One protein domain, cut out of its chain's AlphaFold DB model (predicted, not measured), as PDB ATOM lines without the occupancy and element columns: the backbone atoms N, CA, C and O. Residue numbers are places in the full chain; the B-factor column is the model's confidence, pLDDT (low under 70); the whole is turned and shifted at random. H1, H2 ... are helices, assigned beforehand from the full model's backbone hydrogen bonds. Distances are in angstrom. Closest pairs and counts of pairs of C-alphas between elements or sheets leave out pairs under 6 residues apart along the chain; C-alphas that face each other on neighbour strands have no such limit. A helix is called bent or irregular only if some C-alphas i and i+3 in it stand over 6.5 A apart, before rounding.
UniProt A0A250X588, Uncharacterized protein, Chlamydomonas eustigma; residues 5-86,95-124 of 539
ATOM      1  N   ILE A   5     101.786  59.838  96.737       60.03
ATOM      2  CA  ILE A   5     101.813  59.248  95.382       60.03
ATOM      3  C   ILE A   5     100.941  57.977  95.275       60.03
ATOM      4  O   ILE A   5     100.348  57.713  94.233       60.03
ATOM      5  N   SER A   6     100.823  57.190  96.353       61.38
ATOM      6  CA  SER A   6     100.024  55.954  96.357       61.38
ATOM      7  C   SER A   6      98.511  56.209  96.273       61.38
ATOM      8  O   SER A   6      97.779  55.448  95.636       61.38
ATOM      9  N   VAL A   7      98.028  57.297  96.885       67.94
ATOM     10  CA  VAL A   7      96.592  57.612  96.950       67.94
ATOM     11  C   VAL A   7      96.104  58.143  95.605       67.94
ATOM     12  O   VAL A   7      95.091  57.662  95.094       67.94
ATOM     13  N   ASP A   8      96.864  59.038  94.975       63.88
ATOM     14  CA  ASP A   8      96.497  59.654  93.693       63.88
ATOM     15  C   ASP A   8      96.397  58.613  92.563       63.88
ATOM     16  O   ASP A   8      95.450  58.622  91.771       63.88
ATOM     17  N   ILE A   9      97.311  57.632  92.544       70.94
ATOM     18  CA  ILE A   9      97.259  56.489  91.617       70.94
ATOM     19  C   ILE A   9      95.985  55.656  91.839       70.94
ATOM     20  O   ILE A   9      95.399  55.163  90.871       70.94
ATOM     21  N   SER A  10      95.533  55.501  93.089       81.12
ATOM     22  CA  SER A  10      94.317  54.744  93.406       81.12
ATOM     23  C   SER A  10      93.043  55.461  92.935       81.12
ATOM     24  O   SER A  10      92.199  54.835  92.290       81.12
ATOM     25  N   LEU A  11      92.940  56.779  93.155       87.50
ATOM     26  CA  LEU A  11      91.781  57.572  92.745       87.50
ATOM     27  C   LEU A  11      91.704  57.705  91.221       87.50
ATOM     28  O   LEU A  11      90.652  57.439  90.645       87.50
ATOM     29  N   ARG A  12      92.822  58.015  90.550       86.00
ATOM     30  CA  ARG A  12      92.889  58.106  89.080       86.00
ATOM     31  C   ARG A  12      92.429  56.800  88.422       86.00
ATOM     32  O   ARG A  12      91.605  56.833  87.510       86.00
ATOM     33  N   ARG A  13      92.875  55.643  88.931       85.88
ATOM     34  CA  ARG A  13      92.419  54.317  88.466       85.88
ATOM     35  C   ARG A  13      90.932  54.068  88.722       85.88
ATOM     36  O   ARG A  13      90.271  53.485  87.864       85.88
ATOM     37  N   LEU A  14      90.399  54.496  89.867       89.81
ATOM     38  CA  LEU A  14      88.978  54.349  90.186       89.81
ATOM     39  C   LEU A  14      88.099  55.210  89.263       89.81
ATOM     40  O   LEU A  14      87.114  54.705  88.728       89.81
ATOM     41  N   CYS A  15      88.501  56.457  88.999       90.94
ATOM     42  CA  CYS A  15      87.838  57.345  88.043       90.94
ATOM     43  C   CYS A  15      87.869  56.772  86.619       90.94
ATOM     44  O   CYS A  15      86.819  56.669  85.991       90.94
ATOM     45  N   ILE A  16      89.027  56.307  86.134       89.56
ATOM     46  CA  ILE A  16      89.129  55.642  84.822       89.56
ATOM     47  C   ILE A  16      88.225  54.402  84.776       89.56
ATOM     48  O   ILE A  16      87.469  54.233  83.824       89.56
ATOM     49  N   SER A  17      88.207  53.564  85.821       88.06
ATOM     50  CA  SER A  17      87.313  52.396  85.877       88.06
ATOM     51  C   SER A  17      85.828  52.784  85.847       88.06
ATOM     52  O   SER A  17      85.034  52.097  85.204       88.06
ATOM     53  N   ALA A  18      85.442  53.885  86.496       93.44
ATOM     54  CA  ALA A  18      84.081  54.413  86.440       93.44
ATOM     55  C   ALA A  18      83.727  54.959  85.044       93.44
ATOM     56  O   ALA A  18      82.641  54.667  84.545       93.44
ATOM     57  N   LEU A  19      84.641  55.671  84.380       93.19
ATOM     58  CA  LEU A  19      84.452  56.160  83.009       93.19
ATOM     59  C   LEU A  19      84.345  55.000  82.003       93.19
ATOM     60  O   LEU A  19      83.431  54.989  81.189       93.19
ATOM     61  N   VAL A  20      85.180  53.960  82.119       90.69
ATOM     62  CA  VAL A  20      85.116  52.743  81.278       90.69
ATOM     63  C   VAL A  20      83.782  51.991  81.424       90.69
ATOM     64  O   VAL A  20      83.306  51.376  80.464       90.69
ATOM     65  N   ARG A  21      83.146  52.048  82.604       91.50
ATOM     66  CA  ARG A  21      81.796  51.493  82.831       91.50
ATOM     67  C   ARG A  21      80.690  52.327  82.183       91.50
ATOM     68  O   ARG A  21      79.695  51.747  81.776       91.50
ATOM     69  N   ASN A  22      80.874  53.642  82.073       93.19
ATOM     70  CA  ASN A  22      79.905  54.590  81.514       93.19
ATOM     71  C   ASN A  22      80.352  55.120  80.136       93.19
ATOM     72  O   ASN A  22      80.018  56.239  79.756       93.19
ATOM     73  N   ARG A  23      81.147  54.336  79.393       89.94
ATOM     74  CA  ARG A  23      81.845  54.807  78.183       89.94
ATOM     75  C   ARG A  23      80.917  55.207  77.031       89.94
ATOM     76  O   ARG A  23      81.295  56.007  76.188       89.94
ATOM     77  N   GLU A  24      79.685  54.710  77.046       89.44
ATOM     78  CA  GLU A  24      78.585  55.098  76.152       89.44
ATOM     79  C   GLU A  24      78.060  56.532  76.371       89.44
ATOM     80  O   GLU A  24      77.297  57.034  75.545       89.44
ATOM     81  N   HIS A  25      78.482  57.189  77.458       91.81
ATOM     82  CA  HIS A  25      78.170  58.578  77.810       91.81
ATOM     83  C   HIS A  25      79.391  59.514  77.737       91.81
ATOM     84  O   HIS A  25      79.311  60.657  78.185       91.81
ATOM     85  N   LEU A  26      80.523  59.047  77.201       92.25
ATOM     86  CA  LEU A  26      81.667  59.907  76.895       92.25
ATOM     87  C   LEU A  26      81.351  60.725  75.637       92.25
ATOM     88  O   LEU A  26      81.042  60.142  74.601       92.25
ATOM     89  N   GLY A  27      81.417  62.051  75.759       92.69
ATOM     90  CA  GLY A  27      81.351  62.994  74.639       92.69
ATOM     91  C   GLY A  27      82.729  63.590  74.348       92.69
ATOM     92  O   GLY A  27      83.722  62.865  74.336       92.69
ATOM     93  N   ASP A  28      82.789  64.913  74.174       95.38
ATOM     94  CA  ASP A  28      84.030  65.685  74.006       95.38
ATOM     95  C   ASP A  28      85.013  65.432  75.170       95.38
ATOM     96  O   ASP A  28      84.676  65.634  76.341       95.38
ATOM     97  N   LEU A  29      86.225  64.964  74.846       95.31
ATOM     98  CA  LEU A  29      87.303  64.702  75.807       95.31
ATOM     99  C   LEU A  29      88.481  65.679  75.670       95.31
ATOM    100  O   LEU A  29      89.521  65.447  76.284       95.31
ATOM    101  N   GLY A  30      88.384  66.734  74.857       93.81
ATOM    102  CA  GLY A  30      89.568  67.511  74.475       93.81
ATOM    103  C   GLY A  30      90.228  68.283  75.620       93.81
ATOM    104  O   GLY A  30      91.454  68.419  75.618       93.81
ATOM    105  N   ASP A  31      89.446  68.685  76.627       93.44
ATOM    106  CA  ASP A  31      89.915  69.336  77.863       93.44
ATOM    107  C   ASP A  31      90.578  68.360  78.859       93.44
ATOM    108  O   ASP A  31      91.106  68.774  79.894       93.44
ATOM    109  N   ILE A  32      90.540  67.049  78.593       93.62
ATOM    110  CA  ILE A  32      91.122  66.035  79.475       93.62
ATOM    111  C   ILE A  32      92.634  65.927  79.233       93.62
ATOM    112  O   ILE A  32      93.130  65.995  78.108       93.62
ATOM    113  N   ASP A  33      93.381  65.702  80.315       93.25
ATOM    114  CA  ASP A  33      94.816  65.438  80.257       93.25
ATOM    115  C   ASP A  33      95.153  64.256  79.309       93.25
ATOM    116  O   ASP A  33      94.568  63.169  79.450       93.25
ATOM    117  N   PRO A  34      96.132  64.402  78.390       91.06
ATOM    118  CA  PRO A  34      96.514  63.370  77.424       91.06
ATOM    119  C   PRO A  34      96.773  61.989  78.022       91.06
ATOM    120  O   PRO A  34      96.471  60.963  77.404       91.06
ATOM    121  N   SER A  35      97.343  61.928  79.231       89.94
ATOM    122  CA  SER A  35      97.643  60.650  79.870       89.94
ATOM    123  C   SER A  35      96.372  59.909  80.278       89.94
ATOM    124  O   SER A  35      96.326  58.683  80.172       89.94
ATOM    125  N   ALA A  36      95.335  60.635  80.704       91.94
ATOM    126  CA  ALA A  36      94.040  60.063  81.048       91.94
ATOM    127  C   ALA A  36      93.245  59.660  79.796       91.94
ATOM    128  O   ALA A  36      92.615  58.603  79.811       91.94
ATOM    129  N   ILE A  37      93.341  60.421  78.693       94.00
ATOM    130  CA  ILE A  37      92.740  60.042  77.400       94.00
ATOM    131  C   ILE A  37      93.295  58.691  76.923       94.00
ATOM    132  O   ILE A  37      92.516  57.797  76.586       94.00
ATOM    133  N   ARG A  38      94.622  58.486  76.951       90.94
ATOM    134  CA  ARG A  38      95.238  57.187  76.597       90.94
ATOM    135  C   ARG A  38      94.759  56.048  77.503       90.94
ATOM    136  O   ARG A  38      94.378  54.983  77.018       90.94
ATOM    137  N   ASP A  39      94.743  56.278  78.818       92.00
ATOM    138  CA  ASP A  39      94.346  55.250  79.787       92.00
ATOM    139  C   ASP A  39      92.855  54.876  79.703       92.00
ATOM    140  O   ASP A  39      92.483  53.769  80.100       92.00
ATOM    141  N   LEU A  40      92.010  55.770  79.180       94.56
ATOM    142  CA  LEU A  40      90.586  55.547  78.935       94.56
ATOM    143  C   LEU A  40      90.339  54.855  77.583       94.56
ATOM    144  O   LEU A  40      89.703  53.800  77.532       94.56
ATOM    145  N   THR A  41      90.888  55.411  76.498       94.75
ATOM    146  CA  THR A  41      90.642  54.963  75.112       94.75
ATOM    147  C   THR A  41      91.119  53.538  74.831       94.75
ATOM    148  O   THR A  41      90.505  52.844  74.026       94.75
ATOM    149  N   GLN A  42      92.131  53.030  75.546       94.06
ATOM    150  CA  GLN A  42      92.614  51.644  75.402       94.06
ATOM    151  C   GLN A  42      91.553  50.546  75.659       94.06
ATOM    152  O   GLN A  42      91.783  49.384  75.285       94.06
ATOM    153  N   TYR A  43      90.448  50.904  76.331       93.19
ATOM    154  CA  TYR A  43      89.313  50.039  76.676       93.19
ATOM    155  C   TYR A  43      88.066  50.269  75.809       93.19
ATOM    156  O   TYR A  43      87.097  49.519  75.944       93.19
ATOM    157  N   CYS A  44      88.065  51.283  74.940       95.19
ATOM    158  CA  CYS A  44      86.960  51.546  74.024       95.19
ATOM    159  C   CYS A  44      86.891  50.475  72.925       95.19
ATOM    160  O   CYS A  44      87.898  49.904  72.507       95.19
ATOM    161  N   SER A  45      85.681  50.193  72.452       95.94
ATOM    162  CA  SER A  45      85.463  49.500  71.182       95.94
ATOM    163  C   SER A  45      85.681  50.446  69.996       95.94
ATOM    164  O   SER A  45      85.752  51.660  70.157       95.94
ATOM    165  N   ILE A  46      85.734  49.880  68.787       96.69
ATOM    166  CA  ILE A  46      85.895  50.621  67.523       96.69
ATOM    167  C   ILE A  46      84.835  51.724  67.363       96.69
ATOM    168  O   ILE A  46      85.166  52.851  67.012       96.69
ATOM    169  N   GLU A  47      83.569  51.404  67.640       96.31
ATOM    170  CA  GLU A  47      82.438  52.329  67.471       96.31
ATOM    171  C   GLU A  47      82.437  53.439  68.531       96.31
ATOM    172  O   GLU A  47      82.153  54.595  68.225       96.31
ATOM    173  N   GLU A  48      82.784  53.099  69.777       95.44
ATOM    174  CA  GLU A  48      82.916  54.064  70.875       95.44
ATOM    175  C   GLU A  48      84.110  55.005  70.638       95.44
ATOM    176  O   GLU A  48      83.987  56.205  70.857       95.44
ATOM    177  N   LEU A  49      85.241  54.485  70.147       96.75
ATOM    178  CA  LEU A  49      86.437  55.277  69.849       96.75
ATOM    179  C   LEU A  49      86.205  56.245  68.680       96.75
ATOM    180  O   LEU A  49      86.544  57.417  68.800       96.75
ATOM    181  N   ALA A  50      85.577  55.786  67.588       97.00
ATOM    182  CA  ALA A  50      85.187  56.656  66.476       97.00
ATOM    183  C   ALA A  50      84.266  57.791  66.942       97.00
ATOM    184  O   ALA A  50      84.520  58.950  66.625       97.00
ATOM    185  N   ARG A  51      83.243  57.471  67.752       96.31
ATOM    186  CA  ARG A  51      82.329  58.475  68.306       96.31
ATOM    187  C   ARG A  51      83.062  59.501  69.167       96.31
ATOM    188  O   ARG A  51      82.874  60.684  68.949       96.31
ATOM    189  N   ILE A  52      83.915  59.064  70.092       96.19
ATOM    190  CA  ILE A  52      84.680  59.963  70.973       96.19
ATOM    191  C   ILE A  52      85.566  60.923  70.165       96.19
ATOM    192  O   ILE A  52      85.651  62.106  70.493       96.19
ATOM    193  N   GLU A  53      86.217  60.444  69.104       96.69
ATOM    194  CA  GLU A  53      87.000  61.305  68.212       96.69
ATOM    195  C   GLU A  53      86.136  62.305  67.451       96.69
ATOM    196  O   GLU A  53      86.498  63.476  67.364       96.69
ATOM    197  N   ASP A  54      85.005  61.858  66.907       96.62
ATOM    198  CA  ASP A  54      84.121  62.704  66.110       96.62
ATOM    199  C   ASP A  54      83.398  63.741  66.992       96.62
ATOM    200  O   ASP A  54      83.296  64.906  66.602       96.62
ATOM    201  N   ASP A  55      82.998  63.368  68.210       96.31
ATOM    202  CA  ASP A  55      82.411  64.248  69.230       96.31
ATOM    203  C   ASP A  55      83.443  65.251  69.779       96.31
ATOM    204  O   ASP A  55      83.105  66.408  70.003       96.31
ATOM    205  N   THR A  56      84.713  64.860  69.949       96.31
ATOM    206  CA  THR A  56      85.787  65.788  70.371       96.31
ATOM    207  C   THR A  56      86.184  66.745  69.238       96.31
ATOM    208  O   THR A  56      86.366  67.942  69.455       96.31
ATOM    209  N   ARG A  57      86.251  66.250  67.995       95.75
ATOM    210  CA  ARG A  57      86.570  67.054  66.804       95.75
ATOM    211  C   ARG A  57      85.461  68.047  66.447       95.75
ATOM    212  O   ARG A  57      85.760  69.146  65.992       95.75
ATOM    213  N   SER A  58      84.195  67.661  66.618       96.31
ATOM    214  CA  SER A  58      83.028  68.528  66.375       96.31
ATOM    215  C   SER A  58      82.576  69.324  67.606       96.31
ATOM    216  O   SER A  58      81.722  70.204  67.481       96.31
ATOM    217  N   GLY A  59      83.142  69.015  68.774       95.06
ATOM    218  CA  GLY A  59      82.814  69.603  70.065       95.06
ATOM    219  C   GLY A  59      83.378  71.006  70.287       95.06
ATOM    220  O   GLY A  59      83.722  71.742  69.360       95.06
ATOM    221  N   TRP A  60      83.447  71.388  71.560       93.06
ATOM    222  CA  TRP A  60      83.932  72.700  71.986       93.06
ATOM    223  C   TRP A  60      85.453  72.794  71.948       93.06
ATOM    224  O   TRP A  60      85.985  73.853  71.621       93.06
ATOM    225  N   SER A  61      86.145  71.698  72.257       92.12
ATOM    226  CA  SER A  61      87.607  71.668  72.271       92.12
ATOM    227  C   SER A  61      88.226  71.731  70.869       92.12
ATOM    228  O   SER A  61      89.354  72.198  70.719       92.12
ATOM    229  N   GLN A  62      87.504  71.237  69.850       93.25
ATOM    230  CA  GLN A  62      87.967  71.057  68.461       93.25
ATOM    231  C   GLN A  62      89.309  70.309  68.351       93.25
ATOM    232  O   GLN A  62      90.039  70.429  67.363       93.25
ATOM    233  N   ARG A  63      89.656  69.532  69.381       94.19
ATOM    234  CA  ARG A  63      90.968  68.911  69.524       94.19
ATOM    235  C   ARG A  63      91.044  67.652  68.671       94.19
ATOM    236  O   ARG A  63      90.270  66.718  68.873       94.19
ATOM    237  N   ASP A  64      92.010  67.576  67.758       94.69
ATOM    238  CA  ASP A  64      92.193  66.342  66.997       94.69
ATOM    239  C   ASP A  64      92.839  65.251  67.863       94.69
ATOM    240  O   ASP A  64      93.984  65.359  68.309       94.69
ATOM    241  N   LEU A  65      92.084  64.180  68.112       95.75
ATOM    242  CA  LEU A  65      92.532  63.066  68.943       95.75
ATOM    243  C   LEU A  65      93.353  62.018  68.177       95.75
ATOM    244  O   LEU A  65      93.931  61.151  68.828       95.75
ATOM    245  N   CYS A  66      93.480  62.102  66.844       95.44
ATOM    246  CA  CYS A  66      94.163  61.086  66.026       95.44
ATOM    247  C   CYS A  66      95.569  60.720  66.530       95.44
ATOM    248  O   CYS A  66      95.922  59.539  66.593       95.44
ATOM    249  N   TRP A  67      96.364  61.710  66.944       94.69
ATOM    250  CA  TRP A  67      97.699  61.481  67.510       94.69
ATOM    251  C   TRP A  67      97.673  60.738  68.853       94.69
ATOM    252  O   TRP A  67      98.576  59.960  69.146       94.69
ATOM    253  N   TYR A  68      96.609  60.881  69.637       95.25
ATOM    254  CA  TYR A  68      96.438  60.200  70.920       95.25
ATOM    255  C   TYR A  68      95.896  58.775  70.780       95.25
ATOM    256  O   TYR A  68      96.129  57.953  71.666       95.25
ATOM    257  N   THR A  69      95.222  58.456  69.674       95.56
ATOM    258  CA  THR A  69      94.438  57.221  69.504       95.56
ATOM    259  C   THR A  69      94.956  56.269  68.424       95.56
ATOM    260  O   THR A  69      94.584  55.096  68.446       95.56
ATOM    261  N   TRP A  70      95.825  56.692  67.494       95.12
ATOM    262  CA  TRP A  70      96.259  55.855  66.354       95.12
ATOM    263  C   TRP A  70      96.831  54.485  66.753       95.12
ATOM    264  O   TRP A  70      96.633  53.498  66.047       95.12
ATOM    265  N   HIS A  71      97.497  54.391  67.905       94.25
ATOM    266  CA  HIS A  71      98.025  53.131  68.431       94.25
ATOM    267  C   HIS A  71      96.909  52.189  68.938       94.25
ATOM    268  O   HIS A  71      97.034  50.964  68.850       94.25
ATOM    269  N   VAL A  72      95.790  52.743  69.421       95.44
ATOM    270  CA  VAL A  72      94.564  52.001  69.760       95.44
ATOM    271  C   VAL A  72      93.864  51.539  68.478       95.44
ATOM    272  O   VAL A  72      93.461  50.380  68.380       95.44
ATOM    273  N   TRP A  73      93.817  52.391  67.448       97.06
ATOM    274  CA  TRP A  73      93.341  52.012  66.114       97.06
ATOM    275  C   TRP A  73      94.158  50.881  65.492       97.06
ATOM    276  O   TRP A  73      93.572  49.919  65.001       97.06
ATOM    277  N   TYR A  74      95.489  50.924  65.587       95.44
ATOM    278  CA  TYR A  74      96.350  49.819  65.160       95.44
ATOM    279  C   TYR A  74      96.047  48.524  65.925       95.44
ATOM    280  O   TYR A  74      95.887  47.467  65.319       95.44
ATOM    281  N   LYS A  75      95.881  48.587  67.254       95.44
ATOM    282  CA  LYS A  75      95.476  47.428  68.072       95.44
ATOM    283  C   LYS A  75      94.135  46.841  67.602       95.44
ATOM    284  O   LYS A  75      94.005  45.618  67.521       95.44
ATOM    285  N   HIS A  76      93.151  47.678  67.268       96.75
ATOM    286  CA  HIS A  76      91.880  47.223  66.695       96.75
ATOM    287  C   HIS A  76      92.037  46.636  65.290       96.75
ATOM    288  O   HIS A  76      91.444  45.592  65.015       96.75
ATOM    289  N   TYR A  77      92.862  47.248  64.438       96.56
ATOM    290  CA  TYR A  77      93.196  46.744  63.107       96.56
ATOM    291  C   TYR A  77      93.787  45.335  63.201       96.56
ATOM    292  O   TYR A  77      93.225  44.394  62.642       96.56
ATOM    293  N   VAL A  78      94.836  45.155  64.010       95.25
ATOM    294  CA  VAL A  78      95.489  43.856  64.224       95.25
ATOM    295  C   VAL A  78      94.523  42.816  64.800       95.25
ATOM    296  O   VAL A  78      94.544  41.660  64.385       95.25
ATOM    297  N   SER A  79      93.629  43.220  65.707       96.19
ATOM    298  CA  SER A  79      92.618  42.337  66.306       96.19
ATOM    299  C   SER A  79      91.520  41.887  65.327       96.19
ATOM    300  O   SER A  79      90.988  40.786  65.466       96.19
ATOM    301  N   LYS A  80      91.168  42.713  64.330       96.62
ATOM    302  CA  LYS A  80      90.090  42.422  63.363       96.62
ATOM    303  C   LYS A  80      90.573  41.816  62.048       96.62
ATOM    304  O   LYS A  80      89.847  41.019  61.457       96.62
ATOM    305  N   LEU A  81      91.752  42.213  61.580       95.62
ATOM    306  CA  LEU A  81      92.265  41.912  60.239       95.62
ATOM    307  C   LEU A  81      93.562  41.087  60.266       95.62
ATOM    308  O   LEU A  81      93.958  40.547  59.236       95.62
ATOM    309  N   GLY A  82      94.186  40.941  61.439       94.62
ATOM    310  CA  GLY A  82      95.523  40.370  61.596       94.62
ATOM    311  C   GLY A  82      96.619  41.432  61.492       94.62
ATOM    312  O   GLY A  82      96.360  42.595  61.179       94.62
ATOM    313  N   GLN A  83      97.864  41.044  61.779       91.19
ATOM    314  CA  GLN A  83      99.001  41.938  61.554       91.19
ATOM    315  C   GLN A  83      99.070  42.310  60.064       91.19
ATOM    316  O   GLN A  83      99.010  41.400  59.231       91.19
ATOM    317  N   PRO A  84      99.210  43.604  59.710       87.38
ATOM    318  CA  PRO A  84      99.524  43.970  58.336       87.38
ATOM    319  C   PRO A  84     100.835  43.279  57.965       87.38
ATOM    320  O   PRO A  84     101.782  43.269  58.755       87.38
ATOM    321  N   SER A  85     100.877  42.647  56.795       79.50
ATOM    322  CA  SER A  85     102.026  41.850  56.380       79.50
ATOM    323  C   SER A  85     103.200  42.757  56.017       79.50
ATOM    324  O   SER A  85     103.405  43.077  54.847       79.50
ATOM    325  N   CYS A  86     103.986  43.140  57.022       60.81
ATOM    326  CA  CYS A  86     105.333  43.670  56.856       60.81
ATOM    327  C   CYS A  86     106.229  42.543  56.325       60.81
ATOM    328  O   CYS A  86     106.982  41.923  57.070       60.81
ATOM    329  N   ALA A  95     104.233  52.369  51.241       58.50
ATOM    330  CA  ALA A  95     103.382  53.220  50.404       58.50
ATOM    331  C   ALA A  95     101.861  53.133  50.660       58.50
ATOM    332  O   ALA A  95     101.162  54.106  50.389       58.50
ATOM    333  N   ASP A  96     101.349  52.013  51.183       80.69
ATOM    334  CA  ASP A  96      99.906  51.839  51.439       80.69
ATOM    335  C   ASP A  96      99.466  52.367  52.822       80.69
ATOM    336  O   ASP A  96      98.268  52.445  53.113       80.69
ATOM    337  N   VAL A  97     100.412  52.740  53.694       87.94
ATOM    338  CA  VAL A  97     100.102  53.339  54.997       87.94
ATOM    339  C   VAL A  97      99.878  54.837  54.811       87.94
ATOM    340  O   VAL A  97     100.818  55.614  54.671       87.94
ATOM    341  N   ILE A  98      98.608  55.249  54.836       90.44
ATOM    342  CA  ILE A  98      98.221  56.666  54.828       90.44
ATOM    343  C   ILE A  98      98.880  57.347  56.046       90.44
ATOM    344  O   ILE A  98      98.643  56.881  57.161       90.44
ATOM    345  N   PRO A  99      99.685  58.415  55.892       91.50
ATOM    346  CA  PRO A  99     100.318  59.090  57.028       91.50
ATOM    347  C   PRO A  99      99.281  59.775  57.934       91.50
ATOM    348  O   PRO A  99      98.169  60.089  57.500       91.50
ATOM    349  N   LEU A 100      99.628  60.026  59.205       93.62
ATOM    350  CA  LEU A 100      98.799  60.892  60.053       93.62
ATOM    351  C   LEU A 100      98.794  62.335  59.507       93.62
ATOM    352  O   LEU A 100      99.792  62.771  58.933       93.62
ATOM    353  N   PRO A 101      97.692  63.086  59.686       92.12
ATOM    354  CA  PRO A 101      97.652  64.505  59.371       92.12
ATOM    355  C   PRO A 101      98.450  65.325  60.398       92.12
ATOM    356  O   PRO A 101      98.327  65.120  61.607       92.12
ATOM    357  N   GLY A 102      99.201  66.306  59.892       92.44
ATOM    358  CA  GLY A 102      99.980  67.245  60.701       92.44
ATOM    359  C   GLY A 102     101.192  66.622  61.395       92.44
ATOM    360  O   GLY A 102     101.502  65.448  61.210       92.44
ATOM    361  N   ASP A 103     101.864  67.435  62.202       93.69
ATOM    362  CA  ASP A 103     102.926  67.003  63.108       93.69
ATOM    363  C   ASP A 103     102.335  66.534  64.455       93.69
ATOM    364  O   ASP A 103     101.232  66.958  64.823       93.69
ATOM    365  N   PRO A 104     103.033  65.670  65.219       93.62
ATOM    366  CA  PRO A 104     102.601  65.295  66.561       93.62
ATOM    367  C   PRO A 104     102.507  66.529  67.482       93.62
ATOM    368  O   PRO A 104     103.453  67.318  67.523       93.62
ATOM    369  N   PRO A 105     101.418  66.688  68.262       94.12
ATOM    370  CA  PRO A 105     101.302  67.754  69.258       94.12
ATOM    371  C   PRO A 105     102.454  67.746  70.273       94.12
ATOM    372  O   PRO A 105     102.953  66.682  70.636       94.12
ATOM    373  N   GLU A 106     102.831  68.915  70.797       93.38
ATOM    374  CA  GLU A 106     103.943  69.049  71.758       93.38
ATOM    375  C   GLU A 106     103.735  68.237  73.052       93.38
ATOM    376  O   GLU A 106     104.695  67.766  73.661       93.38
ATOM    377  N   ASP A 107     102.479  68.028  73.459       91.44
ATOM    378  CA  ASP A 107     102.083  67.228  74.621       91.44
ATOM    379  C   ASP A 107     101.895  65.724  74.312       91.44
ATOM    380  O   ASP A 107     101.579  64.918  75.201       91.44
ATOM    381  N   TYR A 108     102.145  65.298  73.068       91.62
ATOM    382  CA  TYR A 108     102.089  63.895  72.678       91.62
ATOM    383  C   TYR A 108     103.339  63.118  73.115       91.62
ATOM    384  O   TYR A 108     104.404  63.164  72.501       91.62
ATOM    385  N   ILE A 109     103.168  62.287  74.145       90.44
ATOM    386  CA  ILE A 109     104.153  61.266  74.525       90.44
ATOM    387  C   ILE A 109     103.722  59.919  73.912       90.44
ATOM    388  O   ILE A 109     102.668  59.395  74.305       90.44
ATOM    389  N   PRO A 110     104.495  59.320  72.986       86.31
ATOM    390  CA  PRO A 110     104.163  58.015  72.425       86.31
ATOM    391  C   PRO A 110     104.226  56.918  73.502       86.31
ATOM    392  O   PRO A 110     105.185  56.867  74.278       86.31
ATOM    393  N   PRO A 111     103.234  56.010  73.577       87.62
ATOM    394  CA  PRO A 111     103.320  54.867  74.478       87.62
ATOM    395  C   PRO A 111     104.465  53.935  74.038       87.62
ATOM    396  O   PRO A 111     104.730  53.838  72.841       87.62
ATOM    397  N   PRO A 112     105.109  53.169  74.941       87.56
ATOM    398  CA  PRO A 112     106.265  52.333  74.588       87.56
ATOM    399  C   PRO A 112     106.027  51.337  73.441       87.56
ATOM    400  O   PRO A 112     106.953  51.006  72.708       87.56
ATOM    401  N   ALA A 113     104.784  50.883  73.251       80.06
ATOM    402  CA  ALA A 113     104.409  50.018  72.133       80.06
ATOM    403  C   ALA A 113     104.407  50.740  70.768       80.06
ATOM    404  O   ALA A 113     104.631  50.097  69.748       80.06
ATOM    405  N   ALA A 114     104.178  52.057  70.734       83.00
ATOM    406  CA  ALA A 114     104.074  52.832  69.497       83.00
ATOM    407  C   ALA A 114     105.406  52.969  68.746       83.00
ATOM    408  O   ALA A 114     105.381  53.120  67.533       83.00
ATOM    409  N   PHE A 115     106.559  52.851  69.414       84.88
ATOM    410  CA  PHE A 115     107.871  52.897  68.747       84.88
ATOM    411  C   PHE A 115     108.104  51.745  67.752       84.88
ATOM    412  O   PHE A 115     108.980  51.847  66.901       84.88
ATOM    413  N   VAL A 116     107.335  50.656  67.859       86.06
ATOM    414  CA  VAL A 116     107.405  49.491  66.955       86.06
ATOM    415  C   VAL A 116     106.348  49.571  65.843       86.06
ATOM    416  O   VAL A 116     106.435  48.857  64.847       86.06
ATOM    417  N   VAL A 117     105.331  50.422  65.999       85.62
ATOM    418  CA  VAL A 117     104.193  50.498  65.077       85.62
ATOM    419  C   VAL A 117     104.425  51.625  64.066       85.62
ATOM    420  O   VAL A 117     104.693  52.751  64.485       85.62
ATOM    421  N   PRO A 118     104.266  51.382  62.750       87.88
ATOM    422  CA  PRO A 118     104.316  52.452  61.762       87.88
ATOM    423  C   PRO A 118     103.281  53.539  62.071       87.88
ATOM    424  O   PRO A 118     102.109  53.245  62.333       87.88
ATOM    425  N   GLN A 119     103.709  54.801  62.029       89.62
ATOM    426  CA  GLN A 119     102.806  55.941  62.157       89.62
ATOM    427  C   GLN A 119     101.905  55.977  60.920       89.62
ATOM    428  O   GLN A 119     102.369  56.210  59.807       89.62
ATOM    429  N   GLY A 120     100.622  55.692  61.119       91.38
ATOM    430  CA  GLY A 120      99.653  55.544  60.042       91.38
ATOM    431  C   GLY A 120      98.241  55.882  60.490       91.38
ATOM    432  O   GLY A 120      97.890  55.769  61.667       91.38
ATOM    433  N   HIS A 121      97.405  56.286  59.543       94.88
ATOM    434  CA  HIS A 121      96.018  56.657  59.772       94.88
ATOM    435  C   HIS A 121      95.129  55.402  59.865       94.88
ATOM    436  O   HIS A 121      94.208  55.170  59.076       94.88
ATOM    437  N   TRP A 122      95.442  54.562  60.858       95.31
ATOM    438  CA  TRP A 122      94.888  53.222  61.063       95.31
ATOM    439  C   TRP A 122      93.361  53.194  61.183       95.31
ATOM    440  O   TRP A 122      92.758  52.180  60.837       95.31
ATOM    441  N   ARG A 123      92.729  54.303  61.601       96.62
ATOM    442  CA  ARG A 123      91.269  54.476  61.574       96.62
ATOM    443  C   ARG A 123      90.710  54.310  60.160       96.62
ATOM    444  O   ARG A 123      89.927  53.395  59.925       96.62
ATOM    445  N   LEU A 124      91.170  55.121  59.202       96.00
ATOM    446  CA  LEU A 124      90.703  55.060  57.810       96.00
ATOM    447  C   LEU A 124      91.017  53.710  57.157       96.00
ATOM    448  O   LEU A 124      90.185  53.201  56.409       96.00
TER     449      LEU A 124
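Overview. This is residues 5 to 86 and 95 to 124 of the 539 residues of an uncharacterized protein of Chlamydomonas eustigma (UniProt A0A250X588). Four helices follow one another along the longest axis: H1 lies at one end with residues 5 to 11 sticking out, the short H2 comes next, and H3 and H4 run side by side in opposite directions beyond it. A long stretch with no named element, residues 95 to 124, wraps round part of H4, with residues 103 to 118 on the side of H4 away from H3. The printed part has 112 residues with four named helices, H1, H2, H3 and H4 along the chain, and no named strand. The class is all helix, though the helices hold 54 of the 112 residues, under half. The whole is compact, with a radius of gyration of the C-alphas of 14.5 A and spans of 46 by 31 by 28 A.

Arrangement. H1, residues 5 to 21, stands free over residues 5 to 11. With residues 16 to 20 alone it touches H2, residues 34 to 41; the closest C-alphas, of Ile 16 and Leu 40, are 6.1 A apart. The two run the same way at a steep tilt of 42 degrees. H2 also touches residues 68 to 72 of H4, residues 66 to 81, with the C-alphas of Arg 38 and Tyr 68 closest at 6.5 A. These two run the same way at a shallow tilt of 25 degrees. H3, residues 46 to 58, is close to H2 but not clearly touching, the closest C-alphas, of Thr 41 and Leu 49, being 6.7 A apart. H3 and H4 form a helical hairpin, at a shallow tilt of 22 degrees and opposite ways; they only just touch, with 3 pairs of C-alphas within 8 A, and Ile 46 and His 76 have the closest C-alphas, 6.9 A apart. H1 is apart from H3 and H4. The helix packing is mostly aligned, but only just: 2 of 3 touching pairs are at a shallow tilt. Every O i to N i+4 pair is within hydrogen-bond range in H1, H2 and H3, and 10 of 12 are in H4.

Along the chain. H1 begins at C-alpha 5, (101.813, 59.248, 95.382), and is 24.9 A long. H2 is 10.5 A long and H3 18.2 A. H4 is 20.1 A long and ends at C-alpha 81, (92.265, 41.912, 60.239). It has a kink of 29 degrees near residue 73 and is irregular, with C-alphas 68 and 71 7.7 A apart.

Size, cuts and confidence. The two C-alphas farthest apart, of Val 7 and Ala 95, are 47.2 A apart. Residues 87 to 94 are not printed, and C-alphas 86 and 95 are 11.7 A apart across this cut. The link from H1 to H2 is long, that from H2 to H3 tight, and that from H3 to H4 short. The mean pLDDT of the printed part is 90.6; residues 5 to 8, 86 and 95 are under 70.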